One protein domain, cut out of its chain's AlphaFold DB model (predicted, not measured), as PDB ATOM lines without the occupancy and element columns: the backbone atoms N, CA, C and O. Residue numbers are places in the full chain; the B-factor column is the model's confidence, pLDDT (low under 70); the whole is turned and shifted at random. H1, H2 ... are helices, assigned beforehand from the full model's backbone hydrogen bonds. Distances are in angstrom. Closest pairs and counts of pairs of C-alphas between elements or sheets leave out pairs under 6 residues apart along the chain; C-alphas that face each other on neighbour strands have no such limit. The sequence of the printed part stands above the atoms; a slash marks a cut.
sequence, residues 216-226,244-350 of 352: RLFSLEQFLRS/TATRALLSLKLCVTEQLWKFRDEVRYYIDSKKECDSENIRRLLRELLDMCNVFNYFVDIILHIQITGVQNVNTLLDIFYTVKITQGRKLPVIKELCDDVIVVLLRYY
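Overview. This is residues 216 to 226 and 244 to 350 of the 352 residues of an uncharacterized protein of Wuchereria bancrofti (UniProt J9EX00). A long helical hairpin of H2 and H3 makes the length of this domain, and a shorter hairpin, H4 and H5, packs beside the half that holds the first residues of H2 and the last of H3. These four make an up-and-down bundle, each helix running against the one before it; the long hairpin runs on past the short one to its turn at residues 273 to 280, while the short H1 slants over the kinked last part of H3, away from the H4 and H5 hairpin. You have 118 printed residues with five named helices, H1 to H5 in chain order, and no named strand; the class is all helix. The whole is only just compact, close to loose, with a radius of gyration of the C-alphas of 16.2 A, and it is elongated, spanning 53 by 31 by 23 A.

Arrangement. Start with H1, residues 216 to 225, which touches H3, residues 281 to 309, at a steep tilt of 46 degrees. Look for their closest C-alphas at Leu 220 and Leu 304, 6.6 A apart; H3 touches H1 with residues 300 to 307 alone, after a kink of 35 degrees near residue 299. H1 is close to but not clearly touching H2, residues 244 to 272, where the C-alphas of Leu 224 and Lys 253 come closest at 5.9 A. H2 and H3 form a helical hairpin, opposite ways at a shallow tilt of 7 degrees. They only just touch, with 3 pairs of C-alphas within 8 A, the closest being those of Val 267 and Leu 289 at 7.3 A. H2 is the hub, for it also touches H4, residues 314 to 327, and H5, residues 333 to 350. It only just touches H4, with 3 pairs of C-alphas within 8 A, closest at Ala 245 and Val 314, 6.2 A, and a steep tilt of 39 degrees. With H5 its closest C-alphas are those of Ala 248 and Leu 346, 6.3 A apart, at a shallow tilt of 27 degrees, opposite ways. H3 is close to but not clearly touching H5, with the C-alphas of Phe 299 and Ile 335 closest at 6.9 A. H4 and H5 are a second helical hairpin, with closest C-alphas at Lys 325 and Lys 336, 5.0 A apart, and a shallow tilt of 23 degrees. H1 is apart from both H4 and H5. In H1, H2 and H4 every backbone O i to N i+4 pair is within hydrogen-bond range; in H3 it is 23 of 25 and in H5 12 of 14.

Along the chain. Find C-alpha 216 at (-17.640, 39.899, -30.519); from there H1 runs 14.3 A to C-alpha 225. Past the cut, find C-alpha 244 at (-17.742, 25.170, -6.764), where H2 begins and runs 42.1 A to C-alpha 272. H3 runs 41.9 A from C-alpha 281 to C-alpha 309, and H4 19.8 A from C-alpha 314 to C-alpha 327. H5 runs 26.2 A from C-alpha 333 to C-alpha 350, at (-15.122, 31.474, 0.121).

Size, cuts and confidence. The two C-alphas farthest apart are those of Ser 279 and Tyr 350, 54.6 A. Residues 227 to 243 are not printed, and C-alphas 226 and 244 are 18.4 A apart across this cut, in the link from H1 to H2. Of the links that are printed whole, H3 to H4 and H4 to H5 are tight, and H2 to H3, 8 residues, is short. The mean pLDDT of the printed part is 79.3; look for values under 70 at residues 226, 244 to 246, 275 to 280, 329 to 330, 334 and 348 to 350.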
ATOM      1  N   ARG A 216     -18.151  40.265 -31.854       90.25
ATOM      2  CA  ARG A 216     -17.640  39.899 -30.519       90.25
ATOM      3  C   ARG A 216     -18.769  39.748 -29.503       90.25
ATOM      4  O   ARG A 216     -18.728  38.819 -28.702       90.25
ATOM      5  N   LEU A 217     -19.784  40.618 -29.549       89.81
ATOM      6  CA  LEU A 217     -20.994  40.467 -28.734       89.81
ATOM      7  C   LEU A 217     -21.707  39.152 -29.041       89.81
ATOM      8  O   LEU A 217     -22.125  38.462 -28.120       89.81
ATOM      9  N   PHE A 218     -21.790  38.759 -30.310       87.44
ATOM     10  CA  PHE A 218     -22.359  37.472 -30.688       87.44
ATOM     11  C   PHE A 218     -21.584  36.295 -30.068       87.44
ATOM     12  O   PHE A 218     -22.197  35.397 -29.492       87.44
ATOM     13  N   SER A 219     -20.246  36.318 -30.096       88.06
ATOM     14  CA  SER A 219     -19.427  35.300 -29.413       88.06
ATOM     15  C   SER A 219     -19.654  35.279 -27.896       88.06
ATOM     16  O   SER A 219     -19.745  34.204 -27.302       88.06
ATOM     17  N   LEU A 220     -19.810  36.451 -27.274       88.00
ATOM     18  CA  LEU A 220     -20.167  36.565 -25.859       88.00
ATOM     19  C   LEU A 220     -21.541  35.939 -25.576       88.00
ATOM     20  O   LEU A 220     -21.696  35.177 -24.629       88.00
ATOM     21  N   GLU A 221     -22.544  36.220 -26.404       86.31
ATOM     22  CA  GLU A 221     -23.882  35.642 -26.256       86.31
ATOM     23  C   GLU A 221     -23.884  34.125 -26.446       86.31
ATOM     24  O   GLU A 221     -24.592  33.420 -25.728       86.31
ATOM     25  N   GLN A 222     -23.074  33.600 -27.368       85.06
ATOM     26  CA  GLN A 222     -22.871  32.158 -27.502       85.06
ATOM     27  C   GLN A 222     -22.272  31.554 -26.229       85.06
ATOM     28  O   GLN A 222     -22.723  30.495 -25.801       85.06
ATOM     29  N   PHE A 223     -21.316  32.231 -25.590       81.81
ATOM     30  CA  PHE A 223     -20.766  31.811 -24.298       81.81
ATOM     31  C   PHE A 223     -21.805  31.823 -23.168       81.81
ATOM     32  O   PHE A 223     -21.811  30.937 -22.314       81.81
ATOM     33  N   LEU A 224     -22.709  32.804 -23.162       81.44
ATOM     34  CA  LEU A 224     -23.800  32.864 -22.188       81.44
ATOM     35  C   LEU A 224     -24.836  31.755 -22.414       81.44
ATOM     36  O   LEU A 224     -25.346  31.185 -21.452       81.44
ATOM     37  N   ARG A 225     -25.136  31.443 -23.682       74.50
ATOM     38  CA  ARG A 225     -26.132  30.435 -24.082       74.50
ATOM     39  C   ARG A 225     -25.611  29.010 -24.076       74.50
ATOM     40  O   ARG A 225     -26.432  28.098 -24.039       74.50
ATOM     41  N   SER A 226     -24.296  28.800 -24.150       65.06
ATOM     42  CA  SER A 226     -23.735  27.465 -24.022       65.06
ATOM     43  C   SER A 226     -24.070  26.954 -22.625       65.06
ATOM     44  O   SER A 226     -23.481  27.350 -21.614       65.06
ATOM     45  N   THR A 244     -18.021  23.747  -7.029       66.12
ATOM     46  CA  THR A 244     -17.742  25.170  -6.764       66.12
ATOM     47  C   THR A 244     -17.346  25.920  -8.046       66.12
ATOM     48  O   THR A 244     -17.744  27.063  -8.239       66.12
ATOM     49  N   ALA A 245     -16.655  25.238  -8.967       66.19
ATOM     50  CA  ALA A 245     -16.293  25.751 -10.286       66.19
ATOM     51  C   ALA A 245     -17.519  26.039 -11.176       66.19
ATOM     52  O   ALA A 245     -17.619  27.111 -11.767       66.19
ATOM     53  N   THR A 246     -18.491  25.121 -11.221       69.12
ATOM     54  CA  THR A 246     -19.738  25.303 -11.983       69.12
ATOM     55  C   THR A 246     -20.538  26.496 -11.459       69.12
ATOM     56  O   THR A 246     -21.007  27.316 -12.243       69.12
ATOM     57  N   ARG A 247     -20.641  26.647 -10.132       70.12
ATOM     58  CA  ARG A 247     -21.365  27.774  -9.519       70.12
ATOM     59  C   ARG A 247     -20.684  29.114  -9.782       70.12
ATOM     60  O   ARG A 247     -21.363  30.073 -10.136       70.12
ATOM     61  N   ALA A 248     -19.358  29.177  -9.666       71.81
ATOM     62  CA  ALA A 248     -18.601  30.391  -9.959       71.81
ATOM     63  C   ALA A 248     -18.742  30.820 -11.427       71.81
ATOM     64  O   ALA A 248     -18.947  32.001 -11.704       71.81
ATOM     65  N   LEU A 249     -18.708  29.865 -12.362       76.38
ATOM     66  CA  LEU A 249     -18.927  30.138 -13.781       76.38
ATOM     67  C   LEU A 249     -20.356  30.623 -14.063       76.38
ATOM     68  O   LEU A 249     -20.535  31.568 -14.828       76.38
ATOM     69  N   LEU A 250     -21.371  30.022 -13.434       76.25
ATOM     70  CA  LEU A 250     -22.762  30.475 -13.548       76.25
ATOM     71  C   LEU A 250     -22.939  31.898 -13.009       76.25
ATOM     72  O   LEU A 250     -23.542  32.737 -13.674       76.25
ATOM     73  N   SER A 251     -22.358  32.197 -11.849       75.94
ATOM     74  CA  SER A 251     -22.354  33.544 -11.275       75.94
ATOM     75  C   SER A 251     -21.668  34.565 -12.174       75.94
ATOM     76  O   SER A 251     -22.185  35.667 -12.366       75.94
ATOM     77  N   LEU A 252     -20.545  34.187 -12.789       80.81
ATOM     78  CA  LEU A 252     -19.889  35.021 -13.785       80.81
ATOM     79  C   LEU A 252     -20.810  35.263 -14.990       80.81
ATOM     80  O   LEU A 252     -21.007  36.412 -15.374       80.81
ATOM     81  N   LYS A 253     -21.422  34.215 -15.559       81.50
ATOM     82  CA  LYS A 253     -22.369  34.340 -16.683       81.50
ATOM     83  C   LYS A 253     -23.557  35.251 -16.339       81.50
ATOM     84  O   LYS A 253     -23.969  36.049 -17.181       81.50
ATOM     85  N   LEU A 254     -24.075  35.191 -15.110       80.25
ATOM     86  CA  LEU A 254     -25.135  36.087 -14.634       80.25
ATOM     87  C   LEU A 254     -24.670  37.548 -14.588       80.25
ATOM     88  O   LEU A 254     -25.337  38.406 -15.164       80.25
ATOM     89  N   CYS A 255     -23.500  37.820 -14.001       80.44
ATOM     90  CA  CYS A 255     -22.927  39.171 -13.967       80.44
ATOM     91  C   CYS A 255     -22.713  39.722 -15.386       80.44
ATOM     92  O   CYS A 255     -23.066  40.859 -15.684       80.44
ATOM     93  N   VAL A 256     -22.183  38.897 -16.292       82.88
ATOM     94  CA  VAL A 256     -21.979  39.265 -17.701       82.88
ATOM     95  C   VAL A 256     -23.299  39.581 -18.400       82.88
ATOM     96  O   VAL A 256     -23.370  40.544 -19.163       82.88
ATOM     97  N   THR A 257     -24.350  38.811 -18.122       81.81
ATOM     98  CA  THR A 257     -25.686  39.043 -18.689       81.81
ATOM     99  C   THR A 257     -26.270  40.375 -18.218       81.81
ATOM    100  O   THR A 257     -26.803  41.129 -19.029       81.81
ATOM    101  N   GLU A 258     -26.132  40.697 -16.930       81.19
ATOM    102  CA  GLU A 258     -26.591  41.972 -16.371       81.19
ATOM    103  C   GLU A 258     -25.854  43.165 -16.994       81.19
ATOM    104  O   GLU A 258     -26.479  44.144 -17.400       81.19
ATOM    105  N   GLN A 259     -24.531  43.068 -17.131       83.62
ATOM    106  CA  GLN A 259     -23.718  44.130 -17.727       83.62
ATOM    107  C   GLN A 259     -24.022  44.319 -19.220       83.62
ATOM    108  O   GLN A 259     -24.121  45.450 -19.692       83.62
ATOM    109  N   LEU A 260     -24.250  43.229 -19.961       87.00
ATOM    110  CA  LEU A 260     -24.701  43.300 -21.353       87.00
ATOM    111  C   LEU A 260     -26.068  43.985 -21.475       87.00
ATOM    112  O   LEU A 260     -26.284  44.771 -22.396       87.00
ATOM    113  N   TRP A 261     -26.986  43.702 -20.549       87.25
ATOM    114  CA  TRP A 261     -28.292  44.350 -20.518       87.25
ATOM    115  C   TRP A 261     -28.179  45.852 -20.223       87.25
ATOM    116  O   TRP A 261     -28.743  46.643 -20.975       87.25
ATOM    117  N   LYS A 262     -27.388  46.248 -19.212       86.81
ATOM    118  CA  LYS A 262     -27.112  47.660 -18.880       86.81
ATOM    119  C   LYS A 262     -26.538  48.424 -20.075       86.81
ATOM    120  O   LYS A 262     -27.053  49.479 -20.429       86.81
ATOM    121  N   PHE A 263     -25.536  47.850 -20.745       90.38
ATOM    122  CA  PHE A 263     -24.950  48.429 -21.955       90.38
ATOM    123  C   PHE A 263     -25.990  48.625 -23.067       90.38
ATOM    124  O   PHE A 263     -26.059  49.680 -23.694       90.38
ATOM    125  N   ARG A 264     -26.826  47.611 -23.323       90.25
ATOM    126  CA  ARG A 264     -27.869  47.694 -24.353       90.25
ATOM    127  C   ARG A 264     -28.916  48.754 -24.038       90.25
ATOM    128  O   ARG A 264     -29.380  49.435 -24.951       90.25
ATOM    129  N   ASP A 265     -29.289  48.886 -22.772       90.06
ATOM    130  CA  ASP A 265     -30.242  49.903 -22.342       90.06
ATOM    131  C   ASP A 265     -29.668  51.316 -22.507       90.06
ATOM    132  O   ASP A 265     -30.328  52.184 -23.077       90.06
ATOM    133  N   GLU A 266     -28.398  51.516 -22.145       91.50
ATOM    134  CA  GLU A 266     -27.679  52.777 -22.347       91.50
ATOM    135  C   GLU A 266     -27.586  53.155 -23.836       91.50
ATOM    136  O   GLU A 266     -27.917  54.280 -24.212       91.50
ATOM    137  N   VAL A 267     -27.223  52.204 -24.705       91.31
ATOM    138  CA  VAL A 267     -27.179  52.414 -26.164       91.31
ATOM    139  C   VAL A 267     -28.556  52.771 -26.722       91.31
ATOM    140  O   VAL A 267     -28.666  53.680 -27.549       91.31
ATOM    141  N   ARG A 268     -29.610  52.071 -26.284       89.56
ATOM    142  CA  ARG A 268     -30.983  52.343 -26.723       89.56
ATOM    143  C   ARG A 268     -31.410  53.746 -26.308       89.56
ATOM    144  O   ARG A 268     -31.820  54.526 -27.161       89.56
ATOM    145  N   TYR A 269     -31.244  54.083 -25.031       89.56
ATOM    146  CA  TYR A 269     -31.553  55.409 -24.509       89.56
ATOM    147  C   TYR A 269     -30.788  56.501 -25.262       89.56
ATOM    148  O   TYR A 269     -31.363  57.519 -25.655       89.56
ATOM    149  N   TYR A 270     -29.500  56.273 -25.516       89.00
ATOM    150  CA  TYR A 270     -28.667  57.202 -26.256       89.00
ATOM    151  C   TYR A 270     -29.205  57.454 -27.667       89.00
ATOM    152  O   TYR A 270     -29.360  58.618 -28.032       89.00
ATOM    153  N   ILE A 271     -29.540  56.412 -28.436       85.31
ATOM    154  CA  ILE A 271     -30.061  56.554 -29.806       85.31
ATOM    155  C   ILE A 271     -31.466  57.179 -29.807       85.31
ATOM    156  O   ILE A 271     -31.699  58.135 -30.547       85.31
ATOM    157  N   ASP A 272     -32.368  56.723 -28.935       82.44
ATOM    158  CA  ASP A 272     -33.757  57.206 -28.862       82.44
ATOM    159  C   ASP A 272     -33.858  58.667 -28.384       82.44
ATOM    160  O   ASP A 272     -34.782  59.397 -28.752       82.44
ATOM    161  N   SER A 273     -32.891  59.135 -27.584       80.44
ATOM    162  CA  SER A 273     -32.841  60.524 -27.109       80.44
ATOM    163  C   SER A 273     -32.544  61.548 -28.216       80.44
ATOM    164  O   SER A 273     -32.756  62.751 -28.020       80.44
ATOM    165  N   LYS A 274     -32.062  61.111 -29.389       77.19
ATOM    166  CA  LYS A 274     -31.641  61.996 -30.484       77.19
ATOM    167  C   LYS A 274     -32.758  62.151 -31.512       77.19
ATOM    168  O   LYS A 274     -32.931  61.334 -32.408       77.19
ATOM    169  N   LYS A 275     -33.505  63.253 -31.392       62.78
ATOM    170  CA  LYS A 275     -34.640  63.577 -32.276       62.78
ATOM    171  C   LYS A 275     -34.239  64.128 -33.649       62.78
ATOM    172  O   LYS A 275     -35.030  64.029 -34.578       62.78
ATOM    173  N   GLU A 276     -33.034  64.680 -33.788       63.38
ATOM    174  CA  GLU A 276     -32.545  65.271 -35.040       63.38
ATOM    175  C   GLU A 276     -31.206  64.639 -35.440       63.38
ATOM    176  O   GLU A 276     -30.249  64.621 -34.664       63.38
ATOM    177  N   CYS A 277     -31.157  64.093 -36.657       63.72
ATOM    178  CA  CYS A 277     -29.961  63.521 -37.272       63.72
ATOM    179  C   CYS A 277     -29.634  64.292 -38.549       63.72
ATOM    180  O   CYS A 277     -29.912  63.829 -39.654       63.72
ATOM    181  N   ASP A 278     -29.058  65.480 -38.395       64.81
ATOM    182  CA  ASP A 278     -28.422  66.174 -39.509       64.81
ATOM    183  C   ASP A 278     -27.025  65.577 -39.798       64.81
ATOM    184  O   ASP A 278     -26.435  64.829 -39.007       64.81
ATOM    185  N   SER A 279     -26.488  65.877 -40.982       62.62
ATOM    186  CA  SER A 279     -25.210  65.331 -41.461       62.62
ATOM    187  C   SER A 279     -23.991  65.794 -40.647       62.62
ATOM    188  O   SER A 279     -22.915  65.197 -40.753       62.62
ATOM    189  N   GLU A 280     -24.145  66.830 -39.823       67.12
ATOM    190  CA  GLU A 280     -23.091  67.384 -38.978       67.12
ATOM    191  C   GLU A 280     -23.087  66.738 -37.586       67.12
ATOM    192  O   GLU A 280     -22.040  66.275 -37.121       67.12
ATOM    193  N   ASN A 281     -24.259  66.566 -36.967       75.75
ATOM    194  CA  ASN A 281     -24.395  65.882 -35.687       75.75
ATOM    195  C   ASN A 281     -24.160  64.378 -35.809       75.75
ATOM    196  O   ASN A 281     -23.610  63.787 -34.879       75.75
ATOM    197  N   ILE A 282     -24.490  63.749 -36.942       78.19
ATOM    198  CA  ILE A 282     -24.376  62.291 -37.080       78.19
ATOM    199  C   ILE A 282     -22.950  61.773 -36.871       78.19
ATOM    200  O   ILE A 282     -22.752  60.717 -36.276       78.19
ATOM    201  N   ARG A 283     -21.928  62.529 -37.293       77.38
ATOM    202  CA  ARG A 283     -20.526  62.130 -37.090       77.38
ATOM    203  C   ARG A 283     -20.155  62.111 -35.614       77.38
ATOM    204  O   ARG A 283     -19.461  61.197 -35.176       77.38
ATOM    205  N   ARG A 284     -20.616  63.113 -34.860       81.62
ATOM    206  CA  ARG A 284     -20.458  63.154 -33.404       81.62
ATOM    207  C   ARG A 284     -21.217  61.995 -32.766       81.62
ATOM    208  O   ARG A 284     -20.634  61.283 -31.958       81.62
ATOM    209  N   LEU A 285     -22.455  61.755 -33.203       84.44
ATOM    210  CA  LEU A 285     -23.290  60.693 -32.654       84.44
ATOM    211  C   LEU A 285     -22.667  59.306 -32.828       84.44
ATOM    212  O   LEU A 285     -22.625  58.532 -31.873       84.44
ATOM    213  N   LEU A 286     -22.156  59.014 -34.027       84.50
ATOM    214  CA  LEU A 286     -21.468  57.761 -34.332       84.50
ATOM    215  C   LEU A 286     -20.151  57.624 -33.564       84.50
ATOM    216  O   LEU A 286     -19.795  56.514 -33.184       84.50
ATOM    217  N   ARG A 287     -19.427  58.725 -33.322       86.06
ATOM    218  CA  ARG A 287     -18.198  58.700 -32.518       86.06
ATOM    219  C   ARG A 287     -18.496  58.367 -31.058       86.06
ATOM    220  O   ARG A 287     -17.902  57.436 -30.539       86.06
ATOM    221  N   GLU A 288     -19.449  59.060 -30.443       89.06
ATOM    222  CA  GLU A 288     -19.881  58.795 -29.063       89.06
ATOM    223  C   GLU A 288     -20.411  57.357 -28.906       89.06
ATOM    224  O   GLU A 288     -20.041  56.656 -27.966       89.06
ATOM    225  N   LEU A 289     -21.207  56.868 -29.869       88.50
ATOM    226  CA  LEU A 289     -21.675  55.476 -29.887       88.50
ATOM    227  C   LEU A 289     -20.518  54.476 -29.992       88.50
ATOM    228  O   LEU A 289     -20.521  53.441 -29.324       88.50
ATOM    229  N   LEU A 290     -19.524  54.773 -30.829       88.94
ATOM    230  CA  LEU A 290     -18.333  53.946 -30.953       88.94
ATOM    231  C   LEU A 290     -17.505  53.958 -29.662       88.94
ATOM    232  O   LEU A 290     -16.991  52.912 -29.277       88.94
ATOM    233  N   ASP A 291     -17.411  55.092 -28.973       87.50
ATOM    234  CA  ASP A 291     -16.715  55.201 -27.691       87.50
ATOM    235  C   ASP A 291     -17.398  54.348 -26.612       87.50
ATOM    236  O   ASP A 291     -16.716  53.578 -25.933       87.50
ATOM    237  N   MET A 292     -18.735  54.368 -26.529       89.06
ATOM    238  CA  MET A 292     -19.500  53.446 -25.672       89.06
ATOM    239  C   MET A 292     -19.193  51.977 -25.996       89.06
ATOM    240  O   MET A 292     -18.897  51.184 -25.098       89.06
ATOM    241  N   CYS A 293     -19.198  51.611 -27.284       88.81
ATOM    242  CA  CYS A 293     -18.851  50.256 -27.716       88.81
ATOM    243  C   CYS A 293     -17.416  49.895 -27.310       88.81
ATOM    244  O   CYS A 293     -17.187  48.812 -26.786       88.81
ATOM    245  N   ASN A 294     -16.451  50.798 -27.506       86.25
ATOM    246  CA  ASN A 294     -15.042  50.572 -27.183       86.25
ATOM    247  C   ASN A 294     -14.821  50.349 -25.684       86.25
ATOM    248  O   ASN A 294     -14.067  49.450 -25.314       86.25
ATOM    249  N   VAL A 295     -15.488  51.127 -24.826       85.00
ATOM    250  CA  VAL A 295     -15.425  50.951 -23.368       85.00
ATOM    251  C   VAL A 295     -15.955  49.573 -22.974       85.00
ATOM    252  O   VAL A 295     -15.270  48.836 -22.263       85.00
ATOM    253  N   PHE A 296     -17.122  49.180 -23.490       87.62
ATOM    254  CA  PHE A 296     -17.684  47.859 -23.205       87.62
ATOM    255  C   PHE A 296     -16.838  46.726 -23.803       87.62
ATOM    256  O   PHE A 296     -16.734  45.642 -23.233       87.62
ATOM    257  N   ASN A 297     -16.164  46.971 -24.925       86.50
ATOM    258  CA  ASN A 297     -15.346  45.977 -25.610       86.50
ATOM    259  C   ASN A 297     -14.196  45.441 -24.740       86.50
ATOM    260  O   ASN A 297     -13.853  44.264 -24.861       86.50
ATOM    261  N   TYR A 298     -13.655  46.257 -23.827       83.81
ATOM    262  CA  TYR A 298     -12.674  45.799 -22.839       83.81
ATOM    263  C   TYR A 298     -13.247  44.734 -21.907       83.81
ATOM    264  O   TYR A 298     -12.561  43.767 -21.587       83.81
ATOM    265  N   PHE A 299     -14.503  44.888 -21.487       82.94
ATOM    266  CA  PHE A 299     -15.176  43.869 -20.692       82.94
ATOM    267  C   PHE A 299     -15.360  42.582 -21.495       82.94
ATOM    268  O   PHE A 299     -15.010  41.501 -21.022       82.94
ATOM    269  N   VAL A 300     -15.821  42.706 -22.741       86.62
ATOM    270  CA  VAL A 300     -15.971  41.564 -23.649       86.62
ATOM    271  C   VAL A 300     -14.638  40.826 -23.837       86.62
ATOM    272  O   VAL A 300     -14.625  39.599 -23.821       86.62
ATOM    273  N   ASP A 301     -13.513  41.541 -23.956       86.19
ATOM    274  CA  ASP A 301     -12.178  40.933 -24.086       86.19
ATOM    275  C   ASP A 301     -11.818  40.044 -22.890       86.19
ATOM    276  O   ASP A 301     -11.306  38.942 -23.080       86.19
ATOM    277  N   ILE A 302     -12.121  40.486 -21.666       84.69
ATOM    278  CA  ILE A 302     -11.841  39.710 -20.446       84.69
ATOM    279  C   ILE A 302     -12.636  38.402 -20.466       84.69
ATOM    280  O   ILE A 302     -12.087  37.330 -20.212       84.69
ATOM    281  N   ILE A 303     -13.927  38.478 -20.792       85.31
ATOM    282  CA  ILE A 303     -14.812  37.309 -20.764       85.31
ATOM    283  C   ILE A 303     -14.477  36.329 -21.885       85.31
ATOM    284  O   ILE A 303     -14.385  35.126 -21.640       85.31
ATOM    285  N   LEU A 304     -14.228  36.825 -23.100       81.62
ATOM    286  CA  LEU A 304     -13.792  35.975 -24.205       81.62
ATOM    287  C   LEU A 304     -12.427  35.339 -23.915       81.62
ATOM    288  O   LEU A 304     -12.209  34.186 -24.277       81.62
ATOM    289  N   HIS A 305     -11.522  36.029 -23.214       82.44
ATOM    290  CA  HIS A 305     -10.265  35.429 -22.767       82.44
ATOM    291  C   HIS A 305     -10.499  34.259 -21.800       82.44
ATOM    292  O   HIS A 305      -9.908  33.194 -21.987       82.44
ATOM    293  N   ILE A 306     -11.394  34.417 -20.818       80.19
ATOM    294  CA  ILE A 306     -11.794  33.343 -19.888       80.19
ATOM    295  C   ILE A 306     -12.394  32.155 -20.655       80.19
ATOM    296  O   ILE A 306     -12.040  31.007 -20.388       80.19
ATOM    297  N   GLN A 307     -13.249  32.422 -21.646       80.62
ATOM    298  CA  GLN A 307     -13.830  31.389 -22.504       80.62
ATOM    299  C   GLN A 307     -12.758  30.625 -23.293       80.62
ATOM    300  O   GLN A 307     -12.751  29.397 -23.277       80.62
ATOM    301  N   ILE A 308     -11.855  31.332 -23.982       77.94
ATOM    302  CA  ILE A 308     -10.814  30.727 -24.829       77.94
ATOM    303  C   ILE A 308      -9.844  29.886 -23.994       77.94
ATOM    304  O   ILE A 308      -9.414  28.819 -24.425       77.94
ATOM    305  N   THR A 309      -9.501  30.361 -22.798       77.19
ATOM    306  CA  THR A 309      -8.597  29.656 -21.878       77.19
ATOM    307  C   THR A 309      -9.284  28.536 -21.096       77.19
ATOM    308  O   THR A 309      -8.599  27.732 -20.467       77.19
ATOM    309  N   GLY A 310     -10.619  28.449 -21.140       71.50
ATOM    310  CA  GLY A 310     -11.389  27.430 -20.429       71.50
ATOM    311  C   GLY A 310     -11.264  27.530 -18.907       71.50
ATOM    312  O   GLY A 310     -11.351  26.518 -18.213       71.50
ATOM    313  N   VAL A 311     -11.019  28.730 -18.373       75.62
ATOM    314  CA  VAL A 311     -10.795  28.926 -16.937       75.62
ATOM    315  C   VAL A 311     -12.112  28.780 -16.174       75.62
ATOM    316  O   VAL A 311     -13.036  29.571 -16.335       75.62
ATOM    317  N   GLN A 312     -12.170  27.775 -15.301       71.38
ATOM    318  CA  GLN A 312     -13.321  27.500 -14.428       71.38
ATOM    319  C   GLN A 312     -12.962  27.540 -12.934       71.38
ATOM    320  O   GLN A 312     -13.838  27.498 -12.074       71.38
ATOM    321  N   ASN A 313     -11.667  27.605 -12.607       76.25
ATOM    322  CA  ASN A 313     -11.193  27.665 -11.229       76.25
ATOM    323  C   ASN A 313     -11.417  29.071 -10.652       76.25
ATOM    324  O   ASN A 313     -10.964  30.061 -11.225       76.25
ATOM    325  N   VAL A 314     -12.071  29.140  -9.492       75.81
ATOM    326  CA  VAL A 314     -12.408  30.390  -8.798       75.81
ATOM    327  C   VAL A 314     -11.166  31.222  -8.456       75.81
ATOM    328  O   VAL A 314     -11.193  32.432  -8.658       75.81
ATOM    329  N   ASN A 315     -10.060  30.592  -8.037       76.69
ATOM    330  CA  ASN A 315      -8.794  31.285  -7.758       76.69
ATOM    331  C   ASN A 315      -8.272  31.985  -9.018       76.69
ATOM    332  O   ASN A 315      -7.944  33.164  -8.995       76.69
ATOM    333  N   THR A 316      -8.263  31.273 -10.145       79.69
ATOM    334  CA  THR A 316      -7.778  31.819 -11.417       79.69
ATOM    335  C   THR A 316      -8.695  32.924 -11.943       79.69
ATOM    336  O   THR A 316      -8.207  33.913 -12.480       79.69
ATOM    337  N   LEU A 317     -10.017  32.805 -11.763       79.81
ATOM    338  CA  LEU A 317     -10.954  33.884 -12.094       79.81
ATOM    339  C   LEU A 317     -10.688  35.129 -11.238       79.81
ATOM    340  O   LEU A 317     -10.586  36.227 -11.783       79.81
ATOM    341  N   LEU A 318     -10.519  34.967  -9.921       81.31
ATOM    342  CA  LEU A 318     -10.168  36.066  -9.018       81.31
ATOM    343  C   LEU A 318      -8.857  36.743  -9.435       81.31
ATOM    344  O   LEU A 318      -8.816  37.969  -9.516       81.31
ATOM    345  N   ASP A 319      -7.826  35.965  -9.766       80.75
ATOM    346  CA  ASP A 319      -6.540  36.490 -10.228       80.75
ATOM    347  C   ASP A 319      -6.677  37.291 -11.528       80.75
ATOM    348  O   ASP A 319      -6.109  38.382 -11.643       80.75
ATOM    349  N   ILE A 320      -7.463  36.797 -12.493       82.31
ATOM    350  CA  ILE A 320      -7.736  37.501 -13.753       82.31
ATOM    351  C   ILE A 320      -8.423  38.839 -13.466       82.31
ATOM    352  O   ILE A 320      -7.910  39.888 -13.862       82.31
ATOM    353  N   PHE A 321      -9.548  38.835 -12.744       83.06
ATOM    354  CA  PHE A 321     -10.307  40.061 -12.477       83.06
ATOM    355  C   PHE A 321      -9.527  41.052 -11.612       83.06
ATOM    356  O   PHE A 321      -9.566  42.256 -11.868       83.06
ATOM    357  N   TYR A 322      -8.753  40.579 -10.636       80.06
ATOM    358  CA  TYR A 322      -7.910  41.437  -9.807       80.06
ATOM    359  C   TYR A 322      -6.763  42.065 -10.611       80.06
ATOM    360  O   TYR A 322      -6.496  43.266 -10.497       80.06
ATOM    361  N   THR A 323      -6.120  41.284 -11.482       79.56
ATOM    362  CA  THR A 323      -5.062  41.779 -12.371       79.56
ATOM    363  C   THR A 323      -5.608  42.833 -13.327       79.56
ATOM    364  O   THR A 323      -5.014  43.906 -13.477       79.56
ATOM    365  N   VAL A 324      -6.768  42.580 -13.938       78.94
ATOM    366  CA  VAL A 324      -7.416  43.543 -14.838       78.94
ATOM    367  C   VAL A 324      -7.844  44.803 -14.085       78.94
ATOM    368  O   VAL A 324      -7.570  45.912 -14.550       78.94
ATOM    369  N   LYS A 325      -8.409  44.670 -12.881       79.81
ATOM    370  CA  LYS A 325      -8.756  45.807 -12.018       79.81
ATOM    371  C   LYS A 325      -7.558  46.723 -11.765       79.81
ATOM    372  O   LYS A 325      -7.683  47.941 -11.867       79.81
ATOM    373  N   ILE A 326      -6.389  46.167 -11.443       79.12
ATOM    374  CA  ILE A 326      -5.192  46.971 -11.148       79.12
ATOM    375  C   ILE A 326      -4.608  47.602 -12.413       79.12
ATOM    376  O   ILE A 326      -4.208  48.770 -12.394       79.12
ATOM    377  N   THR A 327      -4.527  46.834 -13.498       75.88
ATOM    378  CA  THR A 327      -3.821  47.250 -14.719       75.88
ATOM    379  C   THR A 327      -4.665  48.164 -15.606       75.88
ATOM    380  O   THR A 327      -4.155  49.169 -16.104       75.88
ATOM    381  N   GLN A 328      -5.955  47.862 -15.768       72.25
ATOM    382  CA  GLN A 328      -6.886  48.596 -16.633       72.25
ATOM    383  C   GLN A 328      -7.826  49.520 -15.858       72.25
ATOM    384  O   GLN A 328      -8.172  50.589 -16.358       72.25
ATOM    385  N   GLY A 329      -8.173  49.191 -14.610       67.56
ATOM    386  CA  GLY A 329      -9.060  50.026 -13.789       67.56
ATOM    387  C   GLY A 329      -8.485  51.404 -13.438       67.56
ATOM    388  O   GLY A 329      -9.235  52.319 -13.114       67.56
ATOM    389  N   ARG A 330      -7.161  51.597 -13.554       67.25
ATOM    390  CA  ARG A 330      -6.528  52.927 -13.463       67.25
ATOM    391  C   ARG A 330      -6.787  53.803 -14.689       67.25
ATOM    392  O   ARG A 330      -6.733  55.021 -14.575       67.25
ATOM    393  N   LYS A 331      -7.013  53.189 -15.853       70.62
ATOM    394  CA  LYS A 331      -7.257  53.884 -17.123       70.62
ATOM    395  C   LYS A 331      -8.747  54.116 -17.358       70.62
ATOM    396  O   LYS A 331      -9.117  55.149 -17.899       70.62
ATOM    397  N   LEU A 332      -9.586  53.166 -16.943       72.69
ATOM    398  CA  LEU A 332     -11.032  53.169 -17.159       72.69
ATOM    399  C   LEU A 332     -11.753  52.795 -15.852       72.69
ATOM    400  O   LEU A 332     -11.823  51.608 -15.520       72.69
ATOM    401  N   PRO A 333     -12.308  53.776 -15.113       74.94
ATOM    402  CA  PRO A 333     -13.014  53.535 -13.850       74.94
ATOM    403  C   PRO A 333     -14.169  52.531 -13.969       74.94
ATOM    404  O   PRO A 333     -14.349  51.706 -13.082       74.94
ATOM    405  N   VAL A 334     -14.870  52.520 -15.105       69.62
ATOM    406  CA  VAL A 334     -15.968  51.579 -15.391       69.62
ATOM    407  C   VAL A 334     -15.500  50.116 -15.353       69.62
ATOM    408  O   VAL A 334     -16.201  49.247 -14.847       69.62
ATOM    409  N   ILE A 335     -14.274  49.830 -15.814       71.25
ATOM    410  CA  ILE A 335     -13.698  48.476 -15.734       71.25
ATOM    411  C   ILE A 335     -13.434  48.100 -14.276       71.25
ATOM    412  O   ILE A 335     -13.601  46.943 -13.901       71.25
ATOM    413  N   LYS A 336     -13.017  49.063 -13.446       76.56
ATOM    414  CA  LYS A 336     -12.749  48.827 -12.026       76.56
ATOM    415  C   LYS A 336     -14.026  48.416 -11.291       76.56
ATOM    416  O   LYS A 336     -13.991  47.403 -10.604       76.56
ATOM    417  N   GLU A 337     -15.115  49.160 -11.478       77.75
ATOM    418  CA  GLU A 337     -16.425  48.870 -10.871       77.75
ATOM    419  C   GLU A 337     -16.939  47.495 -11.288       77.75
ATOM    420  O   GLU A 337     -17.298  46.674 -10.451       77.75
ATOM    421  N   LEU A 338     -16.855  47.191 -12.581       72.62
ATOM    422  CA  LEU A 338     -17.250  45.893 -13.098       72.62
ATOM    423  C   LEU A 338     -16.408  44.746 -12.513       72.62
ATOM    424  O   LEU A 338     -16.935  43.681 -12.189       72.62
ATOM    425  N   CYS A 339     -15.091  44.938 -12.384       78.31
ATOM    426  CA  CYS A 339     -14.233  43.933 -11.760       78.31
ATOM    427  C   CYS A 339     -14.571  43.779 -10.274       78.31
ATOM    428  O   CYS A 339     -14.508  42.667  -9.761       78.31
ATOM    429  N   ASP A 340     -14.933  44.868  -9.593       80.88
ATOM    430  CA  ASP A 340     -15.352  44.846  -8.193       80.88
ATOM    431  C   ASP A 340     -16.639  44.038  -7.999       80.88
ATOM    432  O   ASP A 340     -16.660  43.157  -7.137       80.88
ATOM    433  N   ASP A 341     -17.649  44.238  -8.846       77.12
ATOM    434  CA  ASP A 341     -18.894  43.461  -8.815       77.12
ATOM    435  C   ASP A 341     -18.620  41.955  -8.952       77.12
ATOM    436  O   ASP A 341     -19.082  41.144  -8.143       77.12
ATOM    437  N   VAL A 342     -17.799  41.571  -9.936       77.12
ATOM    438  CA  VAL A 342     -17.466  40.161 -10.182       77.12
ATOM    439  C   VAL A 342     -16.625  39.575  -9.045       77.12
ATOM    440  O   VAL A 342     -16.897  38.464  -8.590       77.12
ATOM    441  N   ILE A 343     -15.628  40.307  -8.541       81.81
ATOM    442  CA  ILE A 343     -14.783  39.857  -7.425       81.81
ATOM    443  C   ILE A 343     -15.623  39.647  -6.165       81.81
ATOM    444  O   ILE A 343     -15.450  38.634  -5.494       81.81
ATOM    445  N   VAL A 344     -16.553  40.553  -5.843       80.00
ATOM    446  CA  VAL A 344     -17.441  40.407  -4.679       80.00
ATOM    447  C   VAL A 344     -18.264  39.126  -4.784       80.00
ATOM    448  O   VAL A 344     -18.359  38.379  -3.808       80.00
ATOM    449  N   VAL A 345     -18.822  38.838  -5.960       74.19
ATOM    450  CA  VAL A 345     -19.591  37.609  -6.193       74.19
ATOM    451  C   VAL A 345     -18.708  36.365  -6.061       74.19
ATOM    452  O   VAL A 345     -19.107  35.405  -5.406       74.19
ATOM    453  N   LEU A 346     -17.490  36.389  -6.609       74.06
ATOM    454  CA  LEU A 346     -16.545  35.275  -6.500       74.06
ATOM    455  C   LEU A 346     -16.059  35.049  -5.056       74.06
ATOM    456  O   LEU A 346     -15.912  33.905  -4.634       74.06
ATOM    457  N   LEU A 347     -15.851  36.113  -4.274       71.06
ATOM    458  CA  LEU A 347     -15.406  36.026  -2.878       71.06
ATOM    459  C   LEU A 347     -16.480  35.485  -1.935       71.06
ATOM    460  O   LEU A 347     -16.139  34.813  -0.961       71.06
ATOM    461  N   ARG A 348     -17.769  35.727  -2.218       69.06
ATOM    462  CA  ARG A 348     -18.869  35.147  -1.424       69.06
ATOM    463  C   ARG A 348     -18.792  33.618  -1.365       69.06
ATOM    464  O   ARG A 348     -19.093  33.056  -0.320       69.06
ATOM    465  N   TYR A 349     -18.262  32.964  -2.402       63.84
ATOM    466  CA  TYR A 349     -18.042  31.511  -2.410       63.84
ATOM    467  C   TYR A 349     -16.976  30.999  -1.434       63.84
ATOM    468  O   TYR A 349     -16.953  29.802  -1.169       63.84
ATOM    469  N   TYR A 350     -16.086  31.855  -0.923       57.41
ATOM    470  CA  TYR A 350     -15.122  31.474   0.121       57.41
ATOM    471  C   TYR A 350     -15.650  31.746   1.534       57.41
ATOM    472  O   TYR A 350     -15.072  31.263   2.507       57.41
TER     473      TYR A 350